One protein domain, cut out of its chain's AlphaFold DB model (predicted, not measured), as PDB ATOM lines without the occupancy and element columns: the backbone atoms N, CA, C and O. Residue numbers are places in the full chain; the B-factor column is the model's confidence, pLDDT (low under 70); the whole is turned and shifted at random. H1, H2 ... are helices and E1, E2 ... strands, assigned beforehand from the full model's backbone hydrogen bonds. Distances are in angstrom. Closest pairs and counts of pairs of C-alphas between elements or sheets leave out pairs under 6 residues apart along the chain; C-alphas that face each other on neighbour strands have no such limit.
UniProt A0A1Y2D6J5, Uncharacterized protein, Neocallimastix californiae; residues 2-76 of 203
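Overview. This is residues 2 to 76 of the 203 residues of an uncharacterized protein of Neocallimastix californiae (UniProt A0A1Y2D6J5). A short wall of two parallel strands, E1 and E2, has the helices toward one face and its other face bare; H3 packs on E2, while H1 lies beside E1 and near H3. H2 runs on from the end of E1, a long loop of residues 29 to 43 leads from it to H3, and H4 packs across H3 on the side away from H1. The printed part has 75 residues with four named helices and two named strands, in the order H1 E1 H2 H3 E2 H4; the class is mostly helix. The whole is compact, with a radius of gyration of the C-alphas of 12.6 A, and rounded, spanning 33 by 30 by 20 A.

Arrangement. E1, residues 16 to 19, and E2, residues 59 to 62, are parallel neighbours at 19 degrees; C-alphas 17 and 60 face each other at 4.8 A. Within hydrogen-bond range are N 18 and O 60 at 2.8 A and N 60 and O 16 at 2.8 A. E1, H2 (residues 20 to 28), H3 (residues 44 to 55) and E2 form a strand-helix-strand unit, two parallel neighbour strands with helices between them in the chain; its crossover is right-handed. The closest C-alphas of H3 and E2 are those of Tyr 53 and Ile 59, 5.6 A apart. H4, residues 68 to 76, touches H3, about perpendicular at 84 degrees, with the C-alphas of Ile 47 and Ile 69 closest at 6.4 A. H2 and H4 are close but not clearly touching, the C-alphas of Glu 20 and Ile 69 being closest at 7.7 A. H1, residues 2 to 12, touches no helix but is near H3, with 6 pairs of C-alphas within 10 A. The closest C-alphas of H1 and E1 are those of Ser 9 and Ile 16, 6.7 A apart. H2 and H3 are apart. In H1, H2, H3 and H4 every O i to N i+4 pair is within hydrogen-bond range.

Along the chain. E1 and E2 each measure 9.9 A from first to last C-alpha. H3, the longest helix, measures 16.8 A, from C-alpha 44 at (165.418, 205.547, 239.332) to C-alpha 55. H1 measures 15.4 A and begins with C-alpha 2 at (165.694, 199.276, 252.084). H2 measures 12.3 A. H4 measures 12.4 A and ends with C-alpha 76 at (161.736, 200.941, 232.347).

Size, cuts and confidence. The two C-alphas farthest apart are those of Glu 11 and Lys 37, at 33.4 A. The printed part has no cut. The link from H2 to H3 is long, with 15 residues; the other links are tight. The mean pLDDT of the printed part is 90.1, and residues 30, 32 and 33 are under 70.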
ATOM      1  N   PHE A   2     166.795 199.991 252.768       87.94
ATOM      2  CA  PHE A   2     165.694 199.276 252.084       87.94
ATOM      3  C   PHE A   2     165.922 197.770 251.858       87.94
ATOM      4  O   PHE A   2     165.055 196.964 252.170       87.94
ATOM      5  N   MET A   3     167.111 197.364 251.403       92.50
ATOM      6  CA  MET A   3     167.423 195.939 251.196       92.50
ATOM      7  C   MET A   3     167.367 195.107 252.487       92.50
ATOM      8  O   MET A   3     167.078 193.917 252.428       92.50
ATOM      9  N   LEU A   4     167.624 195.719 253.649       93.06
ATOM     10  CA  LEU A   4     167.477 195.044 254.943       93.06
ATOM     11  C   LEU A   4     165.997 194.810 255.266       93.06
ATOM     12  O   LEU A   4     165.650 193.716 255.696       93.06
ATOM     13  N   LEU A   5     165.125 195.788 254.982       91.62
ATOM     14  CA  LEU A   5     163.672 195.629 255.127       91.62
ATOM     15  C   LEU A   5     163.144 194.511 254.228       91.62
ATOM     16  O   LEU A   5     162.374 193.675 254.686       91.62
ATOM     17  N   VAL A   6     163.606 194.452 252.976       93.69
ATOM     18  CA  VAL A   6     163.249 193.378 252.037       93.69
ATOM     19  C   VAL A   6     163.695 192.009 252.559       93.69
ATOM     20  O   VAL A   6     162.905 191.069 252.539       93.69
ATOM     21  N   LYS A   7     164.928 191.881 253.066       95.12
ATOM     22  CA  LYS A   7     165.413 190.624 253.666       95.12
ATOM     23  C   LYS A   7     164.560 190.197 254.860       95.12
ATOM     24  O   LYS A   7     164.082 189.069 254.890       95.12
ATOM     25  N   TYR A   8     164.307 191.118 255.786       94.88
ATOM     26  CA  TYR A   8     163.469 190.867 256.955       94.88
ATOM     27  C   TYR A   8     162.038 190.456 256.570       94.88
ATOM     28  O   TYR A   8     161.480 189.517 257.131       94.88
ATOM     29  N   SER A   9     161.458 191.121 255.570       94.12
ATOM     30  CA  SER A   9     160.149 190.793 254.998       94.12
ATOM     31  C   SER A   9     160.098 189.361 254.460       94.12
ATOM     32  O   SER A   9     159.145 188.643 254.758       94.12
ATOM     33  N   ILE A  10     161.138 188.913 253.749       94.94
ATOM     34  CA  ILE A  10     161.250 187.532 253.259       94.94
ATOM     35  C   ILE A  10     161.344 186.546 254.432       94.94
ATOM     36  O   ILE A  10     160.586 185.580 254.479       94.94
ATOM     37  N   GLU A  11     162.236 186.800 255.394       96.62
ATOM     38  CA  GLU A  11     162.457 185.928 256.558       96.62
ATOM     39  C   GLU A  11     161.199 185.762 257.413       96.62
ATOM     40  O   GLU A  11     160.883 184.663 257.870       96.62
ATOM     41  N   LYS A  12     160.463 186.855 257.625       95.94
ATOM     42  CA  LYS A  12     159.246 186.873 258.441       95.94
ATOM     43  C   LYS A  12     157.969 186.630 257.644       95.94
ATOM     44  O   LYS A  12     156.902 186.573 258.246       95.94
ATOM     45  N   LYS A  13     158.063 186.471 256.318       93.19
ATOM     46  CA  LYS A  13     156.923 186.339 255.393       93.19
ATOM     47  C   LYS A  13     155.905 187.483 255.525       93.19
ATOM     48  O   LYS A  13     154.700 187.270 255.440       93.19
ATOM     49  N   ILE A  14     156.395 188.702 255.739       94.00
ATOM     50  CA  ILE A  14     155.579 189.917 255.850       94.00
ATOM     51  C   ILE A  14     155.603 190.636 254.507       94.00
ATOM     52  O   ILE A  14     156.677 190.841 253.950       94.00
ATOM     53  N   LYS A  15     154.449 191.072 254.001       94.94
ATOM     54  CA  LYS A  15     154.385 191.898 252.790       94.94
ATOM     55  C   LYS A  15     154.669 193.359 253.138       94.94
ATOM     56  O   LYS A  15     154.052 193.905 254.049       94.94
ATOM     57  N   ILE A  16     155.596 193.997 252.428       95.56
ATOM     58  CA  ILE A  16     155.869 195.431 252.607       95.56
ATOM     59  C   ILE A  16     154.850 196.214 251.786       95.56
ATOM     60  O   ILE A  16     154.729 195.977 250.590       95.56
ATOM     61  N   ILE A  17     154.158 197.168 252.404       95.50
ATOM     62  CA  ILE A  17     153.236 198.067 251.707       95.50
ATOM     63  C   ILE A  17     153.912 199.428 251.560       95.50
ATOM     64  O   ILE A  17     154.357 200.021 252.541       95.50
ATOM     65  N   ILE A  18     153.997 199.913 250.324       94.12
ATOM     66  CA  ILE A  18     154.516 201.234 249.986       94.12
ATOM     67  C   ILE A  18     153.366 202.059 249.425       94.12
ATOM     68  O   ILE A  18     152.836 201.742 248.363       94.12
ATOM     69  N   ASN A  19     153.004 203.132 250.119       95.06
ATOM     70  CA  ASN A  19     152.000 204.078 249.655       95.06
ATOM     71  C   ASN A  19     152.677 205.357 249.166       95.06
ATOM     72  O   ASN A  19     153.369 206.047 249.915       95.06
ATOM     73  N   GLU A  20     152.476 205.670 247.893       93.69
ATOM     74  CA  GLU A  20     153.118 206.809 247.248       93.69
ATOM     75  C   GLU A  20     152.676 208.152 247.834       93.69
ATOM     76  O   GLU A  20     153.508 209.039 248.015       93.69
ATOM     77  N   LYS A  21     151.401 208.284 248.225       92.44
ATOM     78  CA  LYS A  21     150.892 209.511 248.862       92.44
ATOM     79  C   LYS A  21     151.557 209.766 250.215       92.44
ATOM     80  O   LYS A  21     151.831 210.912 250.567       92.44
ATOM     81  N   ASP A  22     151.852 208.701 250.959       92.12
ATOM     82  CA  ASP A  22     152.539 208.812 252.247       92.12
ATOM     83  C   ASP A  22     153.995 209.249 252.048       92.12
ATOM     84  O   ASP A  22     154.492 210.101 252.785       92.12
ATOM     85  N   ILE A  23     154.660 208.743 251.004       90.12
ATOM     86  CA  ILE A  23     156.006 209.189 250.615       90.12
ATOM     87  C   ILE A  23     156.000 210.676 250.241       90.12
ATOM     88  O   ILE A  23     156.837 211.429 250.735       90.12
ATOM     89  N   GLU A  24     155.060 211.123 249.403       89.81
ATOM     90  CA  GLU A  24     154.931 212.537 249.026       89.81
ATOM     91  C   GLU A  24     154.733 213.435 250.254       89.81
ATOM     92  O   GLU A  24     155.358 214.494 250.370       89.81
ATOM     93  N   LYS A  25     153.916 212.991 251.215       89.44
ATOM     94  CA  LYS A  25     153.678 213.709 252.471       89.44
ATOM     95  C   LYS A  25     154.935 213.788 253.344       89.44
ATOM     96  O   LYS A  25     155.230 214.842 253.893       89.44
ATOM     97  N   ILE A  26     155.696 212.698 253.447       88.94
ATOM     98  CA  ILE A  26     156.969 212.651 254.187       88.94
ATOM     99  C   ILE A  26     158.000 213.604 253.566       88.94
ATOM    100  O   ILE A  26     158.660 214.343 254.294       88.94
ATOM    101  N   ILE A  27     158.112 213.615 252.234       88.00
ATOM    102  CA  ILE A  27     159.029 214.494 251.491       88.00
ATOM    103  C   ILE A  27     158.635 215.967 251.672       88.00
ATOM    104  O   ILE A  27     159.477 216.804 251.984       88.00
ATOM    105  N   SER A  28     157.348 216.291 251.525       84.88
ATOM    106  CA  SER A  28     156.844 217.667 251.671       84.88
ATOM    107  C   SER A  28     156.864 218.188 253.111       84.88
ATOM    108  O   SER A  28     156.923 219.398 253.319       84.88
ATOM    109  N   GLY A  29     156.865 217.299 254.108       81.56
ATOM    110  CA  GLY A  29     156.960 217.645 255.526       81.56
ATOM    111  C   GLY A  29     158.341 218.116 256.000       81.56
ATOM    112  O   GLY A  29     158.473 218.421 257.181       81.56
ATOM    113  N   ASN A  30     159.358 218.179 255.123       67.62
ATOM    114  CA  ASN A  30     160.715 218.666 255.433       67.62
ATOM    115  C   ASN A  30     161.341 218.008 256.683       67.62
ATOM    116  O   ASN A  30     161.966 218.658 257.519       67.62
ATOM    117  N   LEU A  31     161.170 216.692 256.825       71.25
ATOM    118  CA  LEU A  31     161.790 215.937 257.913       71.25
ATOM    119  C   LEU A  31     163.321 215.963 257.775       71.25
ATOM    120  O   LEU A  31     163.854 215.616 256.723       71.25
ATOM    121  N   ASN A  32     164.027 216.282 258.867       66.56
ATOM    122  CA  ASN A  32     165.489 216.485 258.924       66.56
ATOM    123  C   ASN A  32     166.357 215.335 258.365       66.56
ATOM    124  O   ASN A  32     167.558 215.510 258.177       66.56
ATOM    125  N   PHE A  33     165.782 214.156 258.120       69.62
ATOM    126  CA  PHE A  33     166.496 212.957 257.675       69.62
ATOM    127  C   PHE A  33     166.300 212.634 256.185       69.62
ATOM    128  O   PHE A  33     166.893 211.674 255.693       69.62
ATOM    129  N   VAL A  34     165.475 213.396 255.455       72.50
ATOM    130  CA  VAL A  34     165.205 213.181 254.025       72.50
ATOM    131  C   VAL A  34     165.606 214.429 253.242       72.50
ATOM    132  O   VAL A  34     164.921 215.441 253.273       72.50
ATOM    133  N   ASN A  35     166.712 214.350 252.500       82.75
ATOM    134  CA  ASN A  35     167.177 215.428 251.621       82.75
ATOM    135  C   ASN A  35     166.579 215.294 250.205       82.75
ATOM    136  O   ASN A  35     167.310 215.167 249.226       82.75
ATOM    137  N   LEU A  36     165.251 215.229 250.108       85.81
ATOM    138  CA  LEU A  36     164.512 215.215 248.841       85.81
ATOM    139  C   LEU A  36     163.463 216.318 248.895       85.81
ATOM    140  O   LEU A  36     162.794 216.470 249.913       85.81
ATOM    141  N   LYS A  37     163.287 217.066 247.804       86.44
ATOM    142  CA  LYS A  37     162.264 218.122 247.713       86.44
ATOM    143  C   LYS A  37     160.985 217.635 247.045       86.44
ATOM    144  O   LYS A  37     159.914 218.190 247.280       86.44
ATOM    145  N   ARG A  38     161.090 216.638 246.164       88.75
ATOM    146  CA  ARG A  38     159.972 216.076 245.392       88.75
ATOM    147  C   ARG A  38     160.170 214.584 245.175       88.75
ATOM    148  O   ARG A  38     161.298 214.112 245.074       88.75
ATOM    149  N   ILE A  39     159.072 213.850 245.007       89.38
ATOM    150  CA  ILE A  39     159.117 212.405 244.734       89.38
ATOM    151  C   ILE A  39     159.868 212.060 243.438       89.38
ATOM    152  O   ILE A  39     160.484 211.002 243.336       89.38
ATOM    153  N   SER A  40     159.896 212.984 242.473       90.06
ATOM    154  CA  SER A  40     160.641 212.832 241.221       90.06
ATOM    155  C   SER A  40     162.159 212.739 241.400       90.06
ATOM    156  O   SER A  40     162.853 212.280 240.499       90.06
ATOM    157  N   GLU A  41     162.682 213.173 242.548       91.44
ATOM    158  CA  GLU A  41     164.110 213.114 242.882       91.44
ATOM    159  C   GLU A  41     164.524 211.743 243.442       91.44
ATOM    160  O   GLU A  41     165.711 211.493 243.657       91.44
ATOM    161  N   ILE A  42     163.571 210.825 243.658       90.31
ATOM    162  CA  ILE A  42     163.886 209.445 244.030       90.31
ATOM    163  C   ILE A  42     164.719 208.802 242.921       90.31
ATOM    164  O   ILE A  42     164.350 208.819 241.745       90.31
ATOM    165  N   ASN A  43     165.830 208.184 243.326       89.94
ATOM    166  CA  ASN A  43     166.740 207.481 242.433       89.94
ATOM    167  C   ASN A  43     165.977 206.447 241.566       89.94
ATOM    168  O   ASN A  43     165.336 205.552 242.126       89.94
ATOM    169  N   PRO A  44     166.069 206.507 240.224       87.69
ATOM    170  CA  PRO A  44     165.418 205.547 239.332       87.69
ATOM    171  C   PRO A  44     165.759 204.081 239.629       87.69
ATOM    172  O   PRO A  44     164.891 203.216 239.517       87.69
ATOM    173  N   GLU A  45     166.976 203.785 240.094       89.56
ATOM    174  CA  GLU A  45     167.353 202.412 240.451       89.56
ATOM    175  C   GLU A  45     166.647 201.908 241.706       89.56
ATOM    176  O   GLU A  45     166.388 200.713 241.854       89.56
ATOM    177  N   PHE A  46     166.242 202.815 242.590       91.88
ATOM    178  CA  PHE A  46     165.381 202.462 243.708       91.88
ATOM    179  C   PHE A  46     163.985 202.042 243.229       91.88
ATOM    180  O   PHE A  46     163.444 201.039 243.694       91.88
ATOM    181  N   ILE A  47     163.428 202.756 242.248       92.06
ATOM    182  CA  ILE A  47     162.135 202.422 241.631       92.06
ATOM    183  C   ILE A  47     162.211 201.067 240.918       92.06
ATOM    184  O   ILE A  47     161.294 200.252 241.036       92.06
ATOM    185  N   LYS A  48     163.337 200.773 240.260       90.62
ATOM    186  CA  LYS A  48     163.600 199.457 239.667       90.62
ATOM    187  C   LYS A  48     163.604 198.343 240.716       90.62
ATOM    188  O   LYS A  48     163.011 197.291 240.485       90.62
ATOM    189  N   LEU A  49     164.214 198.560 241.882       92.25
ATOM    190  CA  LEU A  49     164.168 197.589 242.981       92.25
ATOM    191  C   LEU A  49     162.737 197.383 243.495       92.25
ATOM    192  O   LEU A  49     162.321 196.235 243.658       92.25
ATOM    193  N   ILE A  50     161.969 198.460 243.695       92.44
ATOM    194  CA  ILE A  50     160.543 198.373 244.056       92.44
ATOM    195  C   ILE A  50     159.799 197.499 243.043       92.44
ATOM    196  O   ILE A  50     159.086 196.578 243.434       92.44
ATOM    197  N   TYR A  51     160.009 197.738 241.751       91.00
ATOM    198  CA  TYR A  51     159.409 196.962 240.674       91.00
ATOM    199  C   TYR A  51     159.788 195.470 240.723       91.00
ATOM    200  O   TYR A  51     158.908 194.606 240.716       91.00
ATOM    201  N   VAL A  52     161.079 195.151 240.852       90.94
ATOM    202  CA  VAL A  52     161.567 193.763 240.935       90.94
ATOM    203  C   VAL A  52     160.935 193.020 242.112       90.94
ATOM    204  O   VAL A  52     160.485 191.883 241.963       90.94
ATOM    205  N   TYR A  53     160.887 193.642 243.289       94.06
ATOM    206  CA  TYR A  53     160.345 193.004 244.489       94.06
ATOM    207  C   TYR A  53     158.813 193.007 244.537       94.06
ATOM    208  O   TYR A  53     158.227 192.104 245.140       94.06
ATOM    209  N   ARG A  54     158.153 193.932 243.832       92.06
ATOM    210  CA  ARG A  54     156.712 193.882 243.561       92.06
ATOM    211  C   ARG A  54     156.346 192.668 242.712       92.06
ATOM    212  O   ARG A  54     155.428 191.939 243.069       92.06
ATOM    213  N   ASN A  55     157.098 192.386 241.647       88.25
ATOM    214  CA  ASN A  55     156.862 191.206 240.803       88.25
ATOM    215  C   ASN A  55     157.098 189.881 241.533       88.25
ATOM    216  O   ASN A  55     156.485 188.873 241.202       88.25
ATOM    217  N   LYS A  56     157.966 189.883 242.548       92.62
ATOM    218  CA  LYS A  56     158.167 188.740 243.450       92.62
ATOM    219  C   LYS A  56     157.096 188.636 244.544       92.62
ATOM    220  O   LYS A  56     157.221 187.786 245.418       92.62
ATOM    221  N   ASN A  57     156.075 189.498 244.518       92.19
ATOM    222  CA  ASN A  57     155.007 189.595 245.514       92.19
ATOM    223  C   ASN A  57     155.502 189.864 246.954       92.19
ATOM    224  O   ASN A  57     154.815 189.555 247.924       92.19
ATOM    225  N   ILE A  58     156.698 190.446 247.100       94.94
ATOM    226  CA  ILE A  58     157.281 190.828 248.398       94.94
ATOM    227  C   ILE A  58     156.799 192.227 248.804       94.94
ATOM    228  O   ILE A  58     156.573 192.505 249.983       94.94
ATOM    229  N   ILE A  59     156.619 193.103 247.812       95.62
ATOM    230  CA  ILE A  59     156.178 194.486 247.990       95.62
ATOM    231  C   ILE A  59     154.827 194.690 247.308       95.62
ATOM    232  O   ILE A  59     154.619 194.280 246.167       95.62
ATOM    233  N   GLU A  60     153.925 195.379 247.989       95.56
ATOM    234  CA  GLU A  60     152.735 195.985 247.413       95.56
ATOM    235  C   GLU A  60     152.942 197.489 247.289       95.56
ATOM    236  O   GLU A  60     153.428 198.129 248.220       95.56
ATOM    237  N   VAL A  61     152.595 198.051 246.133       94.31
ATOM    238  CA  VAL A  61     152.719 199.488 245.886       94.31
ATOM    239  C   VAL A  61     151.339 200.045 245.596       94.31
ATOM    240  O   VAL A  61     150.682 199.598 244.654       94.31
ATOM    241  N   ILE A  62     150.925 201.012 246.406       95.38
ATOM    242  CA  ILE A  62     149.692 201.771 246.240       95.38
ATOM    243  C   ILE A  62     150.067 203.075 245.538       95.38
ATOM    244  O   ILE A  62     150.754 203.927 246.107       95.38
ATOM    245  N   PHE A  63     149.645 203.189 244.281       95.50
ATOM    246  CA  PHE A  63     149.968 204.312 243.405       95.50
ATOM    247  C   PHE A  63     148.975 205.466 243.579       95.50
ATOM    248  O   PHE A  63     147.785 205.248 243.816       95.50
ATOM    249  N   SER A  64     149.452 206.703 243.429       92.69
ATOM    250  CA  SER A  64     148.588 207.886 243.328       92.69
ATOM    251  C   SER A  64     148.062 208.079 241.895       92.69
ATOM    252  O   SER A  64     148.601 207.514 240.945       92.69
ATOM    253  N   GLU A  65     147.020 208.902 241.706       87.19
ATOM    254  CA  GLU A  65     146.446 209.183 240.372       87.19
ATOM    255  C   GLU A  65     147.489 209.703 239.365       87.19
ATOM    256  O   GLU A  65     147.420 209.393 238.181       87.19
ATOM    257  N   ASN A  66     148.498 210.440 239.841       89.06
ATOM    258  CA  ASN A  66     149.581 210.993 239.023       89.06
ATOM    259  C   ASN A  66     150.950 210.359 239.306       89.06
ATOM    260  O   ASN A  66     151.979 210.986 239.036       89.06
ATOM    261  N   SER A  67     150.938 209.114 239.785       93.62
ATOM    262  CA  SER A  67     152.091 208.348 240.255       93.62
ATOM    263  C   SER A  67     153.361 208.535 239.423       93.62
ATOM    264  O   SER A  67     153.425 208.184 238.240       93.62
ATOM    265  N   TYR A  68     154.402 209.062 240.063       92.94
ATOM    266  CA  TYR A  68     155.740 209.132 239.488       92.94
ATOM    267  C   TYR A  68     156.377 207.741 239.437       92.94
ATOM    268  O   TYR A  68     157.003 207.384 238.435       92.94
ATOM    269  N   ILE A  69     156.174 206.937 240.487       92.88
ATOM    270  CA  ILE A  69     156.727 205.582 240.582       92.88
ATOM    271  C   ILE A  69     156.185 204.722 239.435       92.88
ATOM    272  O   ILE A  69     156.968 204.087 238.730       92.88
ATOM    273  N   LEU A  70     154.872 204.740 239.185       92.31
ATOM    274  CA  LEU A  70     154.243 203.975 238.107       92.31
ATOM    275  C   LEU A  70     154.756 204.402 236.729       92.31
ATOM    276  O   LEU A  70     155.121 203.543 235.927       92.31
ATOM    277  N   LYS A  71     154.846 205.714 236.468       92.69
ATOM    278  CA  LYS A  71     155.385 206.249 235.203       92.69
ATOM    279  C   LYS A  71     156.799 205.733 234.936       92.69
ATOM    280  O   LYS A  71     157.079 205.267 233.835       92.69
ATOM    281  N   LYS A  72     157.671 205.752 235.949       92.81
ATOM    282  CA  LYS A  72     159.053 205.261 235.824       92.81
ATOM    283  C   LYS A  72     159.144 203.748 235.643       92.81
ATOM    284  O   LYS A  72     160.007 203.285 234.901       92.81
ATOM    285  N   ILE A  73     158.251 202.979 236.268       90.81
ATOM    286  CA  ILE A  73     158.167 201.529 236.042       90.81
ATOM    287  C   ILE A  73     157.797 201.234 234.584       90.81
ATOM    288  O   ILE A  73     158.463 200.418 233.951       90.81
ATOM    289  N   ILE A  74     156.784 201.912 234.034       88.12
ATOM    290  CA  ILE A  74     156.358 201.740 232.633       88.12
ATOM    291  C   ILE A  74     157.499 202.095 231.666       88.12
ATOM    292  O   ILE A  74     157.819 201.309 230.777       88.12
ATOM    293  N   GLU A  75     158.172 203.227 231.888       88.75
ATOM    294  CA  GLU A  75     159.321 203.656 231.078       88.75
ATOM    295  C   GLU A  75     160.452 202.612 231.071       88.75
ATOM    296  O   GLU A  75     161.028 202.310 230.023       88.75
ATOM    297  N   TYR A  76     160.748 202.013 232.230       85.56
ATOM    298  CA  TYR A  76     161.736 200.941 232.347       85.56
ATOM    299  C   TYR A  76     161.362 199.712 231.498       85.56
ATOM    300  O   TYR A  76     162.206 199.188 230.768       85.56
TER     301      TYR A  76